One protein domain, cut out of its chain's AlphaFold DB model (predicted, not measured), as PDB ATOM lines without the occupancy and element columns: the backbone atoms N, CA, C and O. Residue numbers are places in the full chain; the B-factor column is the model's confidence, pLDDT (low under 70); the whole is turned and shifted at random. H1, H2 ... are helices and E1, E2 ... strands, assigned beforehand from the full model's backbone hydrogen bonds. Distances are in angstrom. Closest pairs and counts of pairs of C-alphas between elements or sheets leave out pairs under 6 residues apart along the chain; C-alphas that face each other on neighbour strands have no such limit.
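This is residues 94 to 205 of the 402 residues of an uncharacterized protein of Candidatus Roizmanbacteria bacterium (UniProt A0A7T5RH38). A twisted antiparallel sheet of five strands has the long helix H2 slantwise over one face and the short helix H1 on the opposite face. The small hairpin E4 and E5 follows H2 at one end of the elongated shape. The 112 printed residues include two named helices and seven named strands, in the order H1 E1 E2 E3 H2 E4 E5 E6 E7; the sheet's order is E1 - E2 - E3 - E6 - E7, and the class is mixed. The whole is compact, with a radius of gyration of the C-alphas of 13.2 A and spans of 43 by 26 by 23 A.

Find C-alpha 95 at (8.954, 38.909, 34.444), where H1 begins and runs to 99. Next come E1, residues 105 to 108, then E2, 114 to 124, 32.2 A long, and E3, 127 to 137, 30.5 A. H2, residues 144 to 160, covers 24.7 A; E4 is 163 to 165, E5 168 to 170. E6, residues 183 to 189, measures 19.6 A, and E7, 194 to 198, ends at (25.211, 40.846, 36.644).

E1 E2 E3 form a meander, each strand the antiparallel neighbour of the one before; look at N 107 and O 115, 2.8 A, and N 120 and O 132, 2.9 A. E3 and E6 are antiparallel neighbours, with N 133 and O 186 within hydrogen-bond range at 2.9 A, and hairpin E6 and E7 has N 187 and O 196 within that range at 2.8 A. H2 is on the sheet at a height of 8.3 A, its closest C-alphas to E3 being Leu 151 and Thr 134, 5.8 A. H1 is on the opposite face, at a height of 7.6 A. In hairpin E4 and E5, N 170 and O 163 are 2.8 A apart. In H1 and H2 every O i to N i+4 pair is within hydrogen-bond range.

The C-alphas of Leu 141 and Asn 166, the two farthest apart, are 43.5 A from each other. The printed part has no cut; the link E5 to E6, residues 171 to 182, is long. Mean pLDDT of the printed part is 93.1, and no printed residue is under 70.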
ATOM      1  N   GLN A  94      10.377  43.277  34.388       95.25
ATOM      2  CA  GLN A  94       9.183  42.672  33.809       95.25
ATOM      3  C   GLN A  94       9.408  41.176  33.573       95.25
ATOM      4  O   GLN A  94      10.031  40.771  32.589       95.25
ATOM      5  N   PHE A  95       8.857  40.362  34.469       94.94
ATOM      6  CA  PHE A  95       8.954  38.909  34.444       94.94
ATOM      7  C   PHE A  95       8.463  38.328  33.115       94.94
ATOM      8  O   PHE A  95       9.134  37.476  32.545       94.94
ATOM      9  N   GLU A  96       7.337  38.812  32.581       94.75
ATOM     10  CA  GLU A  96       6.762  38.305  31.327       94.75
ATOM     11  C   GLU A  96       7.697  38.500  30.128       94.75
ATOM     12  O   GLU A  96       7.899  37.571  29.346       94.75
ATOM     13  N   TYR A  97       8.314  39.681  30.012       95.12
ATOM     14  CA  TYR A  97       9.302  39.953  28.970       95.12
ATOM     15  C   TYR A  97      10.502  39.019  29.121       95.12
ATOM     16  O   TYR A  97      10.881  38.336  28.168       95.12
ATOM     17  N   SER A  98      11.064  38.934  30.328       95.00
ATOM     18  CA  SER A  98      12.218  38.081  30.593       95.00
ATOM     19  C   SER A  98      11.904  36.602  30.378       95.00
ATOM     20  O   SER A  98      12.735  35.902  29.830       95.00
ATOM     21  N   ASN A  99      10.713  36.113  30.709       95.50
ATOM     22  CA  ASN A  99      10.328  34.712  30.527       95.50
ATOM     23  C   ASN A  99       9.955  34.359  29.068       95.50
ATOM     24  O   ASN A  99       9.745  33.193  28.748       95.50
ATOM     25  N   SER A 100       9.878  35.341  28.160       95.94
ATOM     26  CA  SER A 100       9.455  35.122  26.765       95.94
ATOM     27  C   SER A 100      10.503  34.434  25.873       95.94
ATOM     28  O   SER A 100      10.186  34.011  24.759       95.94
ATOM     29  N   PHE A 101      11.743  34.283  26.348       96.50
ATOM     30  CA  PHE A 101      12.872  33.742  25.580       96.50
ATOM     31  C   PHE A 101      13.134  32.258  25.873       96.50
ATOM     32  O   PHE A 101      14.248  31.871  26.218       96.50
ATOM     33  N   SER A 102      12.118  31.405  25.711       94.25
ATOM     34  CA  SER A 102      12.210  29.957  25.989       94.25
ATOM     35  C   SER A 102      13.236  29.199  25.129       94.25
ATOM     36  O   SER A 102      13.560  28.050  25.414       94.25
ATOM     37  N   SER A 103      13.735  29.825  24.063       96.12
ATOM     38  CA  SER A 103      14.836  29.350  23.225       96.12
ATOM     39  C   SER A 103      15.782  30.512  22.914       96.12
ATOM     40  O   SER A 103      15.288  31.638  22.768       96.12
ATOM     41  N   PRO A 104      17.096  30.262  22.744       97.38
ATOM     42  CA  PRO A 104      18.047  31.310  22.409       97.38
ATOM     43  C   PRO A 104      17.616  32.128  21.189       97.38
ATOM     44  O   PRO A 104      17.270  31.585  20.135       97.38
ATOM     45  N   LYS A 105      17.606  33.454  21.334       96.69
ATOM     46  CA  LYS A 105      17.129  34.379  20.303       96.69
ATOM     47  C   LYS A 105      17.984  35.633  20.261       96.69
ATOM     48  O   LYS A 105      18.403  36.149  21.289       96.69
ATOM     49  N   THR A 106      18.218  36.142  19.056       96.56
ATOM     50  CA  THR A 106      18.898  37.425  18.868       96.56
ATOM     51  C   THR A 106      17.883  38.559  18.955       96.56
ATOM     52  O   THR A 106      16.839  38.514  18.300       96.56
ATOM     53  N   VAL A 107      18.187  39.569  19.764       94.75
ATOM     54  CA  VAL A 107      17.375  40.774  19.948       94.75
ATOM     55  C   VAL A 107      18.236  42.014  19.738       94.75
ATOM     56  O   VAL A 107      19.395  42.058  20.147       94.75
ATOM     57  N   THR A 108      17.655  43.035  19.117       91.88
ATOM     58  CA  THR A 108      18.249  44.371  19.028       91.88
ATOM     59  C   THR A 108      17.487  45.290  19.971       91.88
ATOM     60  O   THR A 108      16.257  45.343  19.933       91.88
ATOM     61  N   THR A 109      18.207  45.975  20.853       89.94
ATOM     62  CA  THR A 109      17.612  46.794  21.916       89.94
ATOM     63  C   THR A 109      17.400  48.246  21.475       89.94
ATOM     64  O   THR A 109      17.790  48.659  20.382       89.94
ATOM     65  N   GLN A 110      16.814  49.060  22.360       85.81
ATOM     66  CA  GLN A 110      16.650  50.504  22.138       85.81
ATOM     67  C   GLN A 110      17.989  51.261  22.070       85.81
ATOM     68  O   GLN A 110      18.030  52.358  21.513       85.81
ATOM     69  N   THR A 111      19.078  50.669  22.579       84.44
ATOM     70  CA  THR A 111      20.452  51.193  22.474       84.44
ATOM     71  C   THR A 111      21.187  50.754  21.220       84.44
ATOM     72  O   THR A 111      22.395  50.925  21.125       84.44
ATOM     73  N   ASN A 112      20.462  50.188  20.245       83.12
ATOM     74  CA  ASN A 112      21.028  49.664  19.003       83.12
ATOM     75  C   ASN A 112      22.118  48.599  19.242       83.12
ATOM     76  O   ASN A 112      22.931  48.317  18.366       83.12
ATOM     77  N   THR A 113      22.114  47.992  20.430       86.44
ATOM     78  CA  THR A 113      22.995  46.887  20.794       86.44
ATOM     79  C   THR A 113      22.316  45.568  20.455       86.44
ATOM     80  O   THR A 113      21.095  45.424  20.587       86.44
ATOM     81  N   THR A 114      23.108  44.605  19.995       92.00
ATOM     82  CA  THR A 114      22.621  43.274  19.624       92.00
ATOM     83  C   THR A 114      22.993  42.284  20.710       92.00
ATOM     84  O   THR A 114      24.139  42.239  21.141       92.00
ATOM     85  N   TRP A 115      22.022  41.487  21.138       94.88
ATOM     86  CA  TRP A 115      22.187  40.517  22.210       94.88
ATOM     87  C   TRP A 115      21.637  39.169  21.784       94.88
ATOM     88  O   TRP A 115      20.591  39.099  21.136       94.88
ATOM     89  N   ARG A 116      22.303  38.091  22.188       97.31
ATOM     90  CA  ARG A 116      21.724  36.745  22.170       97.31
ATOM     91  C   ARG A 116      21.194  36.449  23.566       97.31
ATOM     92  O   ARG A 116      21.955  36.544  24.519       97.31
ATOM     93  N   VAL A 117      19.908  36.146  23.703       97.94
ATOM     94  CA  VAL A 117      19.239  35.975  25.003       97.94
ATOM     95  C   VAL A 117      18.559  34.619  25.111       97.94
ATOM     96  O   VAL A 117      18.052  34.102  24.117       97.94
ATOM     97  N   TYR A 118      18.522  34.069  26.320       98.44
ATOM     98  CA  TYR A 118      17.830  32.827  26.658       98.44
ATOM     99  C   TYR A 118      17.292  32.891  28.085       98.44
ATOM    100  O   TYR A 118      17.959  33.423  28.975       98.44
ATOM    101  N   SER A 119      16.126  32.287  28.302       98.31
ATOM    102  CA  SER A 119      15.476  32.246  29.602       98.31
ATOM    103  C   SER A 119      15.114  30.839  30.039       98.31
ATOM    104  O   SER A 119      14.476  30.084  29.304       98.31
ATOM    105  N   LEU A 120      15.482  30.521  31.279       98.12
ATOM    106  CA  LEU A 120      15.135  29.280  31.958       98.12
ATOM    107  C   LEU A 120      14.108  29.571  33.069       98.12
ATOM    108  O   LEU A 120      14.453  30.265  34.030       98.12
ATOM    109  N   PRO A 121      12.866  29.058  32.983       97.31
ATOM    110  CA  PRO A 121      11.901  29.193  34.069       97.31
ATOM    111  C   PRO A 121      12.363  28.421  35.311       97.31
ATOM    112  O   PRO A 121      12.804  27.276  35.231       97.31
ATOM    113  N   ILE A 122      12.223  29.043  36.480       96.44
ATOM    114  CA  ILE A 122      12.513  28.435  37.779       96.44
ATOM    115  C   ILE A 122      11.230  27.785  38.283       96.44
ATOM    116  O   ILE A 122      10.339  28.454  38.817       96.44
ATOM    117  N   GLU A 123      11.136  26.471  38.128       93.06
ATOM    118  CA  GLU A 123       9.979  25.704  38.577       93.06
ATOM    119  C   GLU A 123      10.212  25.084  39.956       93.06
ATOM    120  O   GLU A 123      11.228  24.433  40.213       93.06
ATOM    121  N   ARG A 124       9.247  25.256  40.864       89.81
ATOM    122  CA  ARG A 124       9.195  24.573  42.164       89.81
ATOM    123  C   ARG A 124       7.761  24.111  42.405       89.81
ATOM    124  O   ARG A 124       6.815  24.859  42.186       89.81
ATOM    125  N   ASN A 125       7.573  22.862  42.832       85.62
ATOM    126  CA  ASN A 125       6.241  22.288  43.083       85.62
ATOM    127  C   ASN A 125       5.246  22.460  41.910       85.62
ATOM    128  O   ASN A 125       4.069  22.744  42.135       85.62
ATOM    129  N   LYS A 126       5.713  22.291  40.661       87.56
ATOM    130  CA  LYS A 126       4.924  22.467  39.420       87.56
ATOM    131  C   LYS A 126       4.386  23.891  39.192       87.56
ATOM    132  O   LYS A 126       3.412  24.071  38.464       87.56
ATOM    133  N   LYS A 127       4.984  24.902  39.825       91.81
ATOM    134  CA  LYS A 127       4.692  26.318  39.588       91.81
ATOM    135  C   LYS A 127       5.963  27.039  39.168       91.81
ATOM    136  O   LYS A 127       7.030  26.771  39.716       91.81
ATOM    137  N   ILE A 128       5.826  27.968  38.227       93.62
ATOM    138  CA  ILE A 128       6.898  28.892  37.869       93.62
ATOM    139  C   ILE A 128       6.974  29.948  38.975       93.62
ATOM    140  O   ILE A 128       6.026  30.704  39.205       93.62
ATOM    141  N   GLU A 129       8.083  29.954  39.702       95.25
ATOM    142  CA  GLU A 129       8.345  30.888  40.800       95.25
ATOM    143  C   GLU A 129       9.225  32.067  40.351       95.25
ATOM    144  O   GLU A 129       9.254  33.104  41.014       95.25
ATOM    145  N   GLY A 130       9.896  31.941  39.204       96.56
ATOM    146  CA  GLY A 130      10.704  32.988  38.584       96.56
ATOM    147  C   GLY A 130      11.323  32.542  37.263       96.56
ATOM    148  O   GLY A 130      10.942  31.513  36.713       96.56
ATOM    149  N   THR A 131      12.268  33.321  36.749       97.62
ATOM    150  CA  THR A 131      13.021  33.045  35.521       97.62
ATOM    151  C   THR A 131      14.473  33.471  35.691       97.62
ATOM    152  O   THR A 131      14.774  34.448  36.381       97.62
ATOM    153  N   ILE A 132      15.373  32.752  35.032       98.00
ATOM    154  CA  ILE A 132      16.777  33.116  34.869       98.00
ATOM    155  C   ILE A 132      16.929  33.590  33.434       98.00
ATOM    156  O   ILE A 132      16.805  32.786  32.516       98.00
ATOM    157  N   LEU A 133      17.164  34.881  33.241       98.25
ATOM    158  CA  LEU A 133      17.547  35.440  31.951       98.25
ATOM    159  C   LEU A 133      19.070  35.392  31.845       98.25
ATOM    160  O   LEU A 133      19.755  35.875  32.741       98.25
ATOM    161  N   THR A 134      19.583  34.861  30.744       98.12
ATOM    162  CA  THR A 134      20.998  34.917  30.363       98.12
ATOM    163  C   THR A 134      21.131  35.647  29.035       98.12
ATOM    164  O   THR A 134      20.251  35.547  28.173       98.12
ATOM    165  N   ALA A 135      22.208  36.407  28.872       97.44
ATOM    166  CA  ALA A 135      22.450  37.208  27.688       97.44
ATOM    167  C   ALA A 135      23.936  37.245  27.321       97.44
ATOM    168  O   ALA A 135      24.805  37.286  28.187       97.44
ATOM    169  N   TYR A 136      24.205  37.272  26.021       95.88
ATOM    170  CA  TYR A 136      25.525  37.433  25.431       95.88
ATOM    171  C   TYR A 136      25.523  38.701  24.572       95.88
ATOM    172  O   TYR A 136      24.655  38.862  23.704       95.88
ATOM    173  N   TYR A 137      26.472  39.600  24.824       92.69
ATOM    174  CA  TYR A 137      26.595  40.874  24.115       92.69
ATOM    175  C   TYR A 137      27.319  40.709  22.774       92.69
ATOM    176  O   TYR A 137      28.356  40.060  22.709       92.69
ATOM    177  N   ASP A 138      26.780  41.323  21.721       90.81
ATOM    178  CA  ASP A 138      27.336  41.352  20.362       90.81
ATOM    179  C   ASP A 138      27.745  39.964  19.813       90.81
ATOM    180  O   ASP A 138      28.927  39.658  19.633       90.81
ATOM    181  N   PRO A 139      26.768  39.086  19.512       91.31
ATOM    182  CA  PRO A 139      27.041  37.720  19.064       91.31
ATOM    183  C   PRO A 139      27.634  37.634  17.645       91.31
ATOM    184  O   PRO A 139      27.928  36.538  17.177       91.31
ATOM    185  N   ASN A 140      27.797  38.759  16.937       86.50
ATOM    186  CA  ASN A 140      28.142  38.796  15.511       86.50
ATOM    187  C   ASN A 140      29.538  38.239  15.189       86.50
ATOM    188  O   ASN A 140      29.824  37.923  14.036       86.50
ATOM    189  N   LEU A 141      30.408  38.128  16.194       79.75
ATOM    190  CA  LEU A 141      31.796  37.687  16.044       79.75
ATOM    191  C   LEU A 141      32.012  36.203  16.388       79.75
ATOM    192  O   LEU A 141      33.144  35.727  16.316       79.75
ATOM    193  N   GLN A 142      30.962  35.471  16.777       88.19
ATOM    194  CA  GLN A 142      31.062  34.092  17.262       88.19
ATOM    195  C   GLN A 142      30.026  33.160  16.622       88.19
ATOM    196  O   GLN A 142      29.038  33.587  16.026       88.19
ATOM    197  N   ILE A 143      30.266  31.851  16.738       92.25
ATOM    198  CA  ILE A 143      29.356  30.822  16.234       92.25
ATOM    199  C   ILE A 143      28.134  30.761  17.156       92.25
ATOM    200  O   ILE A 143      28.251  30.491  18.349       92.25
ATOM    201  N   LEU A 144      26.942  30.986  16.598       94.31
ATOM    202  CA  LEU A 144      25.707  31.076  17.385       94.31
ATOM    203  C   LEU A 144      25.393  29.807  18.188       94.31
ATOM    204  O   LEU A 144      24.868  29.926  19.288       94.31
ATOM    205  N   SER A 145      25.720  28.613  17.681       95.12
ATOM    206  CA  SER A 145      25.507  27.360  18.421       95.12
ATOM    207  C   SER A 145      26.298  27.309  19.725       95.12
ATOM    208  O   SER A 145      25.792  26.805  20.725       95.12
ATOM    209  N   ASP A 146      27.509  27.862  19.721       95.50
ATOM    210  CA  ASP A 146      28.409  27.841  20.873       95.50
ATOM    211  C   ASP A 146      27.907  28.828  21.931       95.50
ATOM    212  O   ASP A 146      27.845  28.502  23.115       95.50
ATOM    213  N   ILE A 147      27.446  30.009  21.496       96.56
ATOM    214  CA  ILE A 147      26.787  30.991  22.369       96.56
ATOM    215  C   ILE A 147      25.503  30.404  22.966       96.56
ATOM    216  O   ILE A 147      25.252  30.549  24.160       96.56
ATOM    217  N   ASP A 148      24.683  29.739  22.152       98.06
ATOM    218  CA  ASP A 148      23.423  29.134  22.586       98.06
ATOM    219  C   ASP A 148      23.660  28.054  23.650       98.06
ATOM    220  O   ASP A 148      22.966  28.028  24.670       98.06
ATOM    221  N   GLN A 149      24.669  27.200  23.447       97.06
ATOM    222  CA  GLN A 149      25.099  26.221  24.444       97.06
ATOM    223  C   GLN A 149      25.556  26.917  25.730       97.06
ATOM    224  O   GLN A 149      25.090  26.559  26.814       97.06
ATOM    225  N   LEU A 150      26.391  27.950  25.611       96.88
ATOM    226  CA  LEU A 150      26.914  28.701  26.749       96.88
ATOM    227  C   LEU A 150      25.793  29.347  27.577       96.88
ATOM    228  O   LEU A 150      25.802  29.255  28.806       96.88
ATOM    229  N   LEU A 151      24.802  29.958  26.925       97.94
ATOM    230  CA  LEU A 151      23.633  30.550  27.580       97.94
ATOM    231  C   LEU A 151      22.837  29.502  28.373       97.94
ATOM    232  O   LEU A 151      22.524  29.711  29.546       97.94
ATOM    233  N   VAL A 152      22.542  28.355  27.754       98.12
ATOM    234  CA  VAL A 152      21.767  27.273  28.386       98.12
ATOM    235  C   VAL A 152      22.526  26.650  29.559       98.12
ATOM    236  O   VAL A 152      21.934  26.406  30.614       98.12
ATOM    237  N   GLU A 153      23.824  26.396  29.402       97.56
ATOM    238  CA  GLU A 153      24.676  25.836  30.454       97.56
ATOM    239  C   GLU A 153      24.774  26.773  31.659       97.56
ATOM    240  O   GLU A 153      24.539  26.336  32.788       97.56
ATOM    241  N   ASN A 154      25.020  28.067  31.429       97.69
ATOM    242  CA  ASN A 154      25.095  29.050  32.509       97.69
ATOM    243  C   ASN A 154      23.734  29.241  33.192       97.69
ATOM    244  O   ASN A 154      23.681  29.305  34.416       97.69
ATOM    245  N   ALA A 155      22.617  29.250  32.454       97.81
ATOM    246  CA  ALA A 155      21.287  29.326  33.063       97.81
ATOM    247  C   ALA A 155      21.010  28.130  33.993       97.81
ATOM    248  O   ALA A 155      20.522  28.309  35.111       97.81
ATOM    249  N   ARG A 156      21.371  26.910  33.569       96.94
ATOM    250  CA  ARG A 156      21.252  25.701  34.403       96.94
ATOM    251  C   ARG A 156      22.167  25.759  35.617       96.94
ATOM    252  O   ARG A 156      21.737  25.417  36.713       96.94
ATOM    253  N   GLN A 157      23.406  26.207  35.432       96.06
ATOM    254  CA  GLN A 157      24.355  26.388  36.524       96.06
ATOM    255  C   GLN A 157      23.821  27.389  37.557       96.06
ATOM    256  O   GLN A 157      23.852  27.098  38.752       96.06
ATOM    257  N   ILE A 158      23.272  28.523  37.111       96.69
ATOM    258  CA  ILE A 158      22.637  29.523  37.976       96.69
ATOM    259  C   ILE A 158      21.496  28.895  38.790       96.69
ATOM    260  O   ILE A 158      21.469  29.087  40.004       96.69
ATOM    261  N   ASP A 159      20.603  28.105  38.175       96.06
ATOM    262  CA  ASP A 159      19.481  27.459  38.887       96.06
ATOM    263  C   ASP A 159      19.956  26.569  40.046       96.06
ATOM    264  O   ASP A 159      19.318  26.540  41.099       96.06
ATOM    265  N   THR A 160      21.122  25.915  39.921       95.00
ATOM    266  CA  THR A 160      21.678  25.086  41.010       95.00
ATOM    267  C   THR A 160      22.012  25.875  42.281       95.00
ATOM    268  O   THR A 160      22.029  25.303  43.372       95.00
ATOM    269  N   PHE A 161      22.237  27.188  42.168       94.88
ATOM    270  CA  PHE A 161      22.500  28.077  43.303       94.88
ATOM    271  C   PHE A 161      21.231  28.719  43.879       94.88
ATOM    272  O   PHE A 161      21.309  29.383  44.920       94.88
ATOM    273  N   ILE A 162      20.074  28.538  43.234       94.56
ATOM    274  CA  ILE A 162      18.815  29.167  43.634       94.56
ATOM    275  C   ILE A 162      18.036  28.264  44.587       94.56
ATOM    276  O   ILE A 162      17.524  27.196  44.236       94.56
ATOM    277  N   GLU A 163      17.847  28.762  45.803       93.19
ATOM    278  CA  GLU A 163      17.028  28.123  46.824       93.19
ATOM    279  C   GLU A 163      15.627  28.738  46.867       93.19
ATOM    280  O   GLU A 163      15.432  29.931  46.635       93.19
ATOM    281  N   PHE A 164      14.633  27.928  47.234       90.12
ATOM    282  CA  PHE A 164      13.281  28.402  47.515       90.12
ATOM    283  C   PHE A 164      12.999  28.251  49.008       90.12
ATOM    284  O   PHE A 164      12.857  27.137  49.515       90.12
ATOM    285  N   LYS A 165      12.960  29.373  49.733       86.00
ATOM    286  CA  LYS A 165      12.775  29.413  51.191       86.00
ATOM    287  C   LYS A 165      11.696  30.424  51.547       86.00
ATOM    288  O   LYS A 165      11.688  31.532  51.026       86.00
ATOM    289  N   ASN A 166      10.791  30.060  52.458       84.25
ATOM    290  CA  ASN A 166       9.709  30.935  52.932       84.25
ATOM    291  C   ASN A 166       8.875  31.551  51.790       84.25
ATOM    292  O   ASN A 166       8.551  32.738  51.825       84.25
ATOM    293  N   ASN A 167       8.553  30.749  50.768       83.31
ATOM    294  CA  ASN A 167       7.840  31.174  49.558       83.31
ATOM    295  C   ASN A 167       8.529  32.305  48.770       83.31
ATOM    296  O   ASN A 167       7.856  33.111  48.127       83.31
ATOM    297  N   LYS A 168       9.862  32.389  48.843       89.31
ATOM    298  CA  LYS A 168      10.677  33.370  48.122       89.31
ATOM    299  C   LYS A 168      11.892  32.697  47.495       89.31
ATOM    300  O   LYS A 168      12.480  31.787  48.084       89.31
ATOM    301  N   LEU A 169      12.273  33.176  46.314       92.38
ATOM    302  CA  LEU A 169      13.547  32.828  45.698       92.38
ATOM    303  C   LEU A 169      14.694  33.485  46.467       92.38
ATOM    304  O   LEU A 169      14.603  34.646  46.874       92.38
ATOM    305  N   ASN A 170      15.771  32.734  46.662       91.56
ATOM    306  CA  ASN A 170      17.007  33.202  47.263       91.56
ATOM    307  C   ASN A 170      18.189  32.796  46.367       91.56
ATOM    308  O   ASN A 170      18.363  31.616  46.073       91.56
ATOM    309  N   ALA A 171      18.997  33.781  45.965       91.69
ATOM    310  CA  ALA A 171      20.210  33.609  45.165       91.69
ATOM    311  C   ALA A 171      21.478  34.109  45.897       91.69
ATOM    312  O   ALA A 171      22.451  34.501  45.264       91.69
ATOM    313  N   ASP A 172      21.496  34.112  47.234       89.62
ATOM    314  CA  ASP A 172      22.633  34.578  48.050       89.62
ATOM    315  C   ASP A 172      23.911  33.749  47.821       89.62
ATOM    316  O   ASP A 172      25.015  34.252  48.014       89.62
ATOM    317  N   LYS A 173      23.769  32.483  47.405       91.19
ATOM    318  CA  LYS A 173      24.888  31.585  47.072       91.19
ATOM    319  C   LYS A 173      25.448  31.795  45.662       91.19
ATOM    320  O   LYS A 173      26.466  31.194  45.328       91.19
ATOM    321  N   LEU A 174      24.788  32.609  44.839       91.62
ATOM    322  CA  LEU A 174      25.212  32.891  43.476       91.62
ATOM    323  C   LEU A 174      26.272  34.001  43.475       91.62
ATOM    324  O   LEU A 174      25.963  35.181  43.668       91.62
ATOM    325  N   ASP A 175      27.520  33.607  43.238       87.88
ATOM    326  CA  ASP A 175      28.626  34.519  42.936       87.88
ATOM    327  C   ASP A 175      28.773  34.640  41.413       87.88
ATOM    328  O   ASP A 175      28.881  33.625  40.721       87.88
ATOM    329  N   SER A 176      28.784  35.869  40.888       85.44
ATOM    330  CA  SER A 176      28.945  36.120  39.451       85.44
ATOM    331  C   SER A 176      30.286  35.618  38.921       85.44
ATOM    332  O   SER A 176      30.371  35.225  37.764       85.44
ATOM    333  N   LYS A 177      31.311  35.508  39.776       86.81
ATOM    334  CA  LYS A 177      32.618  34.938  39.406       86.81
ATOM    335  C   LYS A 177      32.557  33.469  38.987       86.81
ATOM    336  O   LYS A 177      33.493  32.984  38.360       86.81
ATOM    337  N   ASN A 178      31.491  32.759  39.356       87.50
ATOM    338  CA  ASN A 178      31.290  31.363  38.972       87.50
ATOM    339  C   ASN A 178      30.596  31.218  37.611       87.50
ATOM    340  O   ASN A 178      30.485  30.099  37.116       87.50
ATOM    341  N   ILE A 179      30.106  32.316  37.035       91.81
ATOM    342  CA  ILE A 179      29.439  32.363  35.734       91.81
ATOM    343  C   ILE A 179      30.471  32.745  34.674       91.81
ATOM    344  O   ILE A 179      31.440  33.456  34.953       91.81
ATOM    345  N   HIS A 180      30.307  32.237  33.454       91.69
ATOM    346  CA  HIS A 180      31.221  32.561  32.366       91.69
ATOM    347  C   HIS A 180      31.264  34.081  32.135       91.69
ATOM    348  O   HIS A 180      30.226  34.708  31.968       91.69
ATOM    349  N   HIS A 181      32.462  34.666  32.071       87.62
ATOM    350  CA  HIS A 181      32.683  36.123  32.039       87.62
ATOM    351  C   HIS A 181      31.991  36.878  30.887       87.62
ATOM    352  O   HIS A 181      31.807  38.087  30.969       87.62
ATOM    353  N   SER A 182      31.638  36.188  29.802       91.06
ATOM    354  CA  SER A 182      30.898  36.754  28.660       91.06
ATOM    355  C   SER A 182      29.370  36.658  28.796       91.06
ATOM    356  O   SER A 182      28.656  37.084  27.888       91.06
ATOM    357  N   ILE A 183      28.866  36.047  29.874       95.19
ATOM    358  CA  ILE A 183      27.438  35.856  30.131       95.19
ATOM    359  C   ILE A 183      26.960  36.844  31.183       95.19
ATOM    360  O   ILE A 183      27.360  36.808  32.343       95.19
ATOM    361  N   TYR A 184      26.011  37.663  30.763       95.19
ATOM    362  CA  TYR A 184      25.222  38.538  31.613       95.19
ATOM    363  C   TYR A 184      23.965  37.805  32.057       95.19
ATOM    364  O   TYR A 184      23.422  36.993  31.301       95.19
ATOM    365  N   PHE A 185      23.468  38.071  33.263       96.12
ATOM    366  CA  PHE A 185      22.291  37.356  33.750       96.12
ATOM    367  C   PHE A 185      21.445  38.157  34.729       96.12
ATOM    368  O   PHE A 185      21.927  39.066  35.396       96.12
ATOM    369  N   SER A 186      20.173  37.779  34.844       96.00
ATOM    370  CA  SER A 186      19.234  38.325  35.821       96.00
ATOM    371  C   SER A 186      18.310  37.221  36.327       96.00
ATOM    372  O   SER A 186      17.700  36.494  35.542       96.00
ATOM    373  N   VAL A 187      18.212  37.085  37.647       96.25
ATOM    374  CA  VAL A 187      17.288  36.179  38.334       96.25
ATOM    375  C   VAL A 187      16.095  36.997  38.795       96.25
ATOM    376  O   VAL A 187      16.231  37.862  39.663       96.25
ATOM    377  N   ILE A 188      14.927  36.722  38.221       96.19
ATOM    378  CA  ILE A 188      13.715  37.521  38.410       96.19
ATOM    379  C   ILE A 188      12.620  36.620  38.971       96.19
ATOM    380  O   ILE A 188      12.361  35.549  38.426       96.19
ATOM    381  N   ASP A 189      11.974  37.027  40.060       95.19
ATOM    382  CA  ASP A 189      10.828  36.296  40.594       95.19
ATOM    383  C   ASP A 189       9.540  36.579  39.806       95.19
ATOM    384  O   ASP A 189       9.432  37.531  39.029       95.19
ATOM    385  N   ARG A 190       8.517  35.751  40.024       94.31
ATOM    386  CA  ARG A 190       7.205  35.916  39.379       94.31
ATOM    387  C   ARG A 190       6.482  37.229  39.718       94.31
ATOM    388  O   ARG A 190       5.452  37.521  39.121       94.31
ATOM    389  N   PHE A 191       6.963  37.986  40.704       93.56
ATOM    390  CA  PHE A 191       6.406  39.267  41.140       93.56
ATOM    391  C   PHE A 191       7.198  40.458  40.590       93.56
ATOM    392  O   PHE A 191       7.098  41.563  41.125       93.56
ATOM    393  N   ASN A 192       7.955  40.247  39.509       93.94
ATOM    394  CA  ASN A 192       8.792  41.246  38.852       93.94
ATOM    395  C   ASN A 192       9.976  41.725  39.698       93.94
ATOM    396  O   ASN A 192      10.527  42.780  39.397       93.94
ATOM    397  N   LYS A 193      10.384  41.013  40.753       93.38
ATOM    398  CA  LYS A 193      11.527  41.415  41.576       93.38
ATOM    399  C   LYS A 193      12.818  40.795  41.058       93.38
ATOM    400  O   LYS A 193      12.903  39.584  40.880       93.38
ATOM    401  N   VAL A 194      13.853  41.610  40.900       93.31
ATOM    402  CA  VAL A 194      15.213  41.154  40.607       93.31
ATOM    403  C   VAL A 194      15.878  40.725  41.908       93.31
ATOM    404  O   VAL A 194      16.025  41.506  42.845       93.31
ATOM    405  N   ILE A 195      16.237  39.447  41.979       92.25
ATOM    406  CA  ILE A 195      16.860  38.824  43.150       92.25
ATOM    407  C   ILE A 195      18.382  38.963  43.081       92.25
ATOM    408  O   ILE A 195      19.033  39.195  44.101       92.25
ATOM    409  N   LYS A 196      18.943  38.802  41.881       91.62
ATOM    410  CA  LYS A 196      20.372  38.922  41.592       91.62
ATOM    411  C   LYS A 196      20.553  39.233  40.112       91.62
ATOM    412  O   LYS A 196      19.817  38.701  39.288       91.62
ATOM    413  N   GLU A 197      21.536  40.054  39.784       91.62
ATOM    414  CA  GLU A 197      21.864  40.418  38.409       91.62
ATOM    415  C   GLU A 197      23.360  40.676  38.266       91.62
ATOM    416  O   GLU A 197      24.003  41.095  39.234       91.62
ATOM    417  N   ASP A 198      23.875  40.442  37.060       89.62
ATOM    418  CA  ASP A 198      25.211  40.846  36.644       89.62
ATOM    419  C   ASP A 198      25.221  41.388  35.203       89.62
ATOM    420  O   ASP A 198      24.646  40.783  34.292       89.62
ATOM    421  N   GLY A 199      25.851  42.558  35.047       84.44
ATOM    422  CA  GLY A 199      25.990  43.371  33.830       84.44
ATOM    423  C   GLY A 199      24.723  43.606  32.994       84.44
ATOM    424  O   GLY A 199      24.780  43.588  31.768       84.44
ATOM    425  N   ALA A 200      23.597  43.853  33.673       85.75
ATOM    426  CA  ALA A 200      22.385  44.459  33.112       85.75
ATOM    427  C   ALA A 200      21.927  43.861  31.760       85.75
ATOM    428  O   ALA A 200      21.871  44.572  30.751       85.75
ATOM    429  N   PRO A 201      21.559  42.563  31.707       92.88
ATOM    430  CA  PRO A 201      21.023  41.985  30.482       92.88
ATOM    431  C   PRO A 201      19.762  42.746  30.031       92.88
ATOM    432  O   PRO A 201      19.070  43.345  30.867       92.88
ATOM    433  N   PRO A 202      19.401  42.691  28.732       93.81
ATOM    434  CA  PRO A 202      18.267  43.435  28.197       93.81
ATOM    435  C   PRO A 202      16.980  43.123  28.960       93.81
ATOM    436  O   PRO A 202      16.396  42.051  28.805       93.81
ATOM    437  N   THR A 203      16.528  44.066  29.779       95.06
ATOM    438  CA  THR A 203      15.326  43.942  30.605       95.06
ATOM    439  C   THR A 203      14.540  45.245  30.590       95.06
ATOM    440  O   THR A 203      15.038  46.308  30.211       95.06
ATOM    441  N   PHE A 204      13.275  45.149  30.986       94.88
ATOM    442  CA  PHE A 204      12.413  46.303  31.183       94.88
ATOM    443  C   PHE A 204      11.994  46.371  32.637       94.88
ATOM    444  O   PHE A 204      11.670  45.351  33.228       94.88
ATOM    445  N   MET A 205      11.947  47.560  33.206       92.00
ATOM    446  CA  MET A 205      11.281  47.826  34.472       92.00
ATOM    447  C   MET A 205       9.868  48.361  34.228       92.00
ATOM    448  O   MET A 205       9.490  48.727  33.110       92.00
TER     449      MET A 205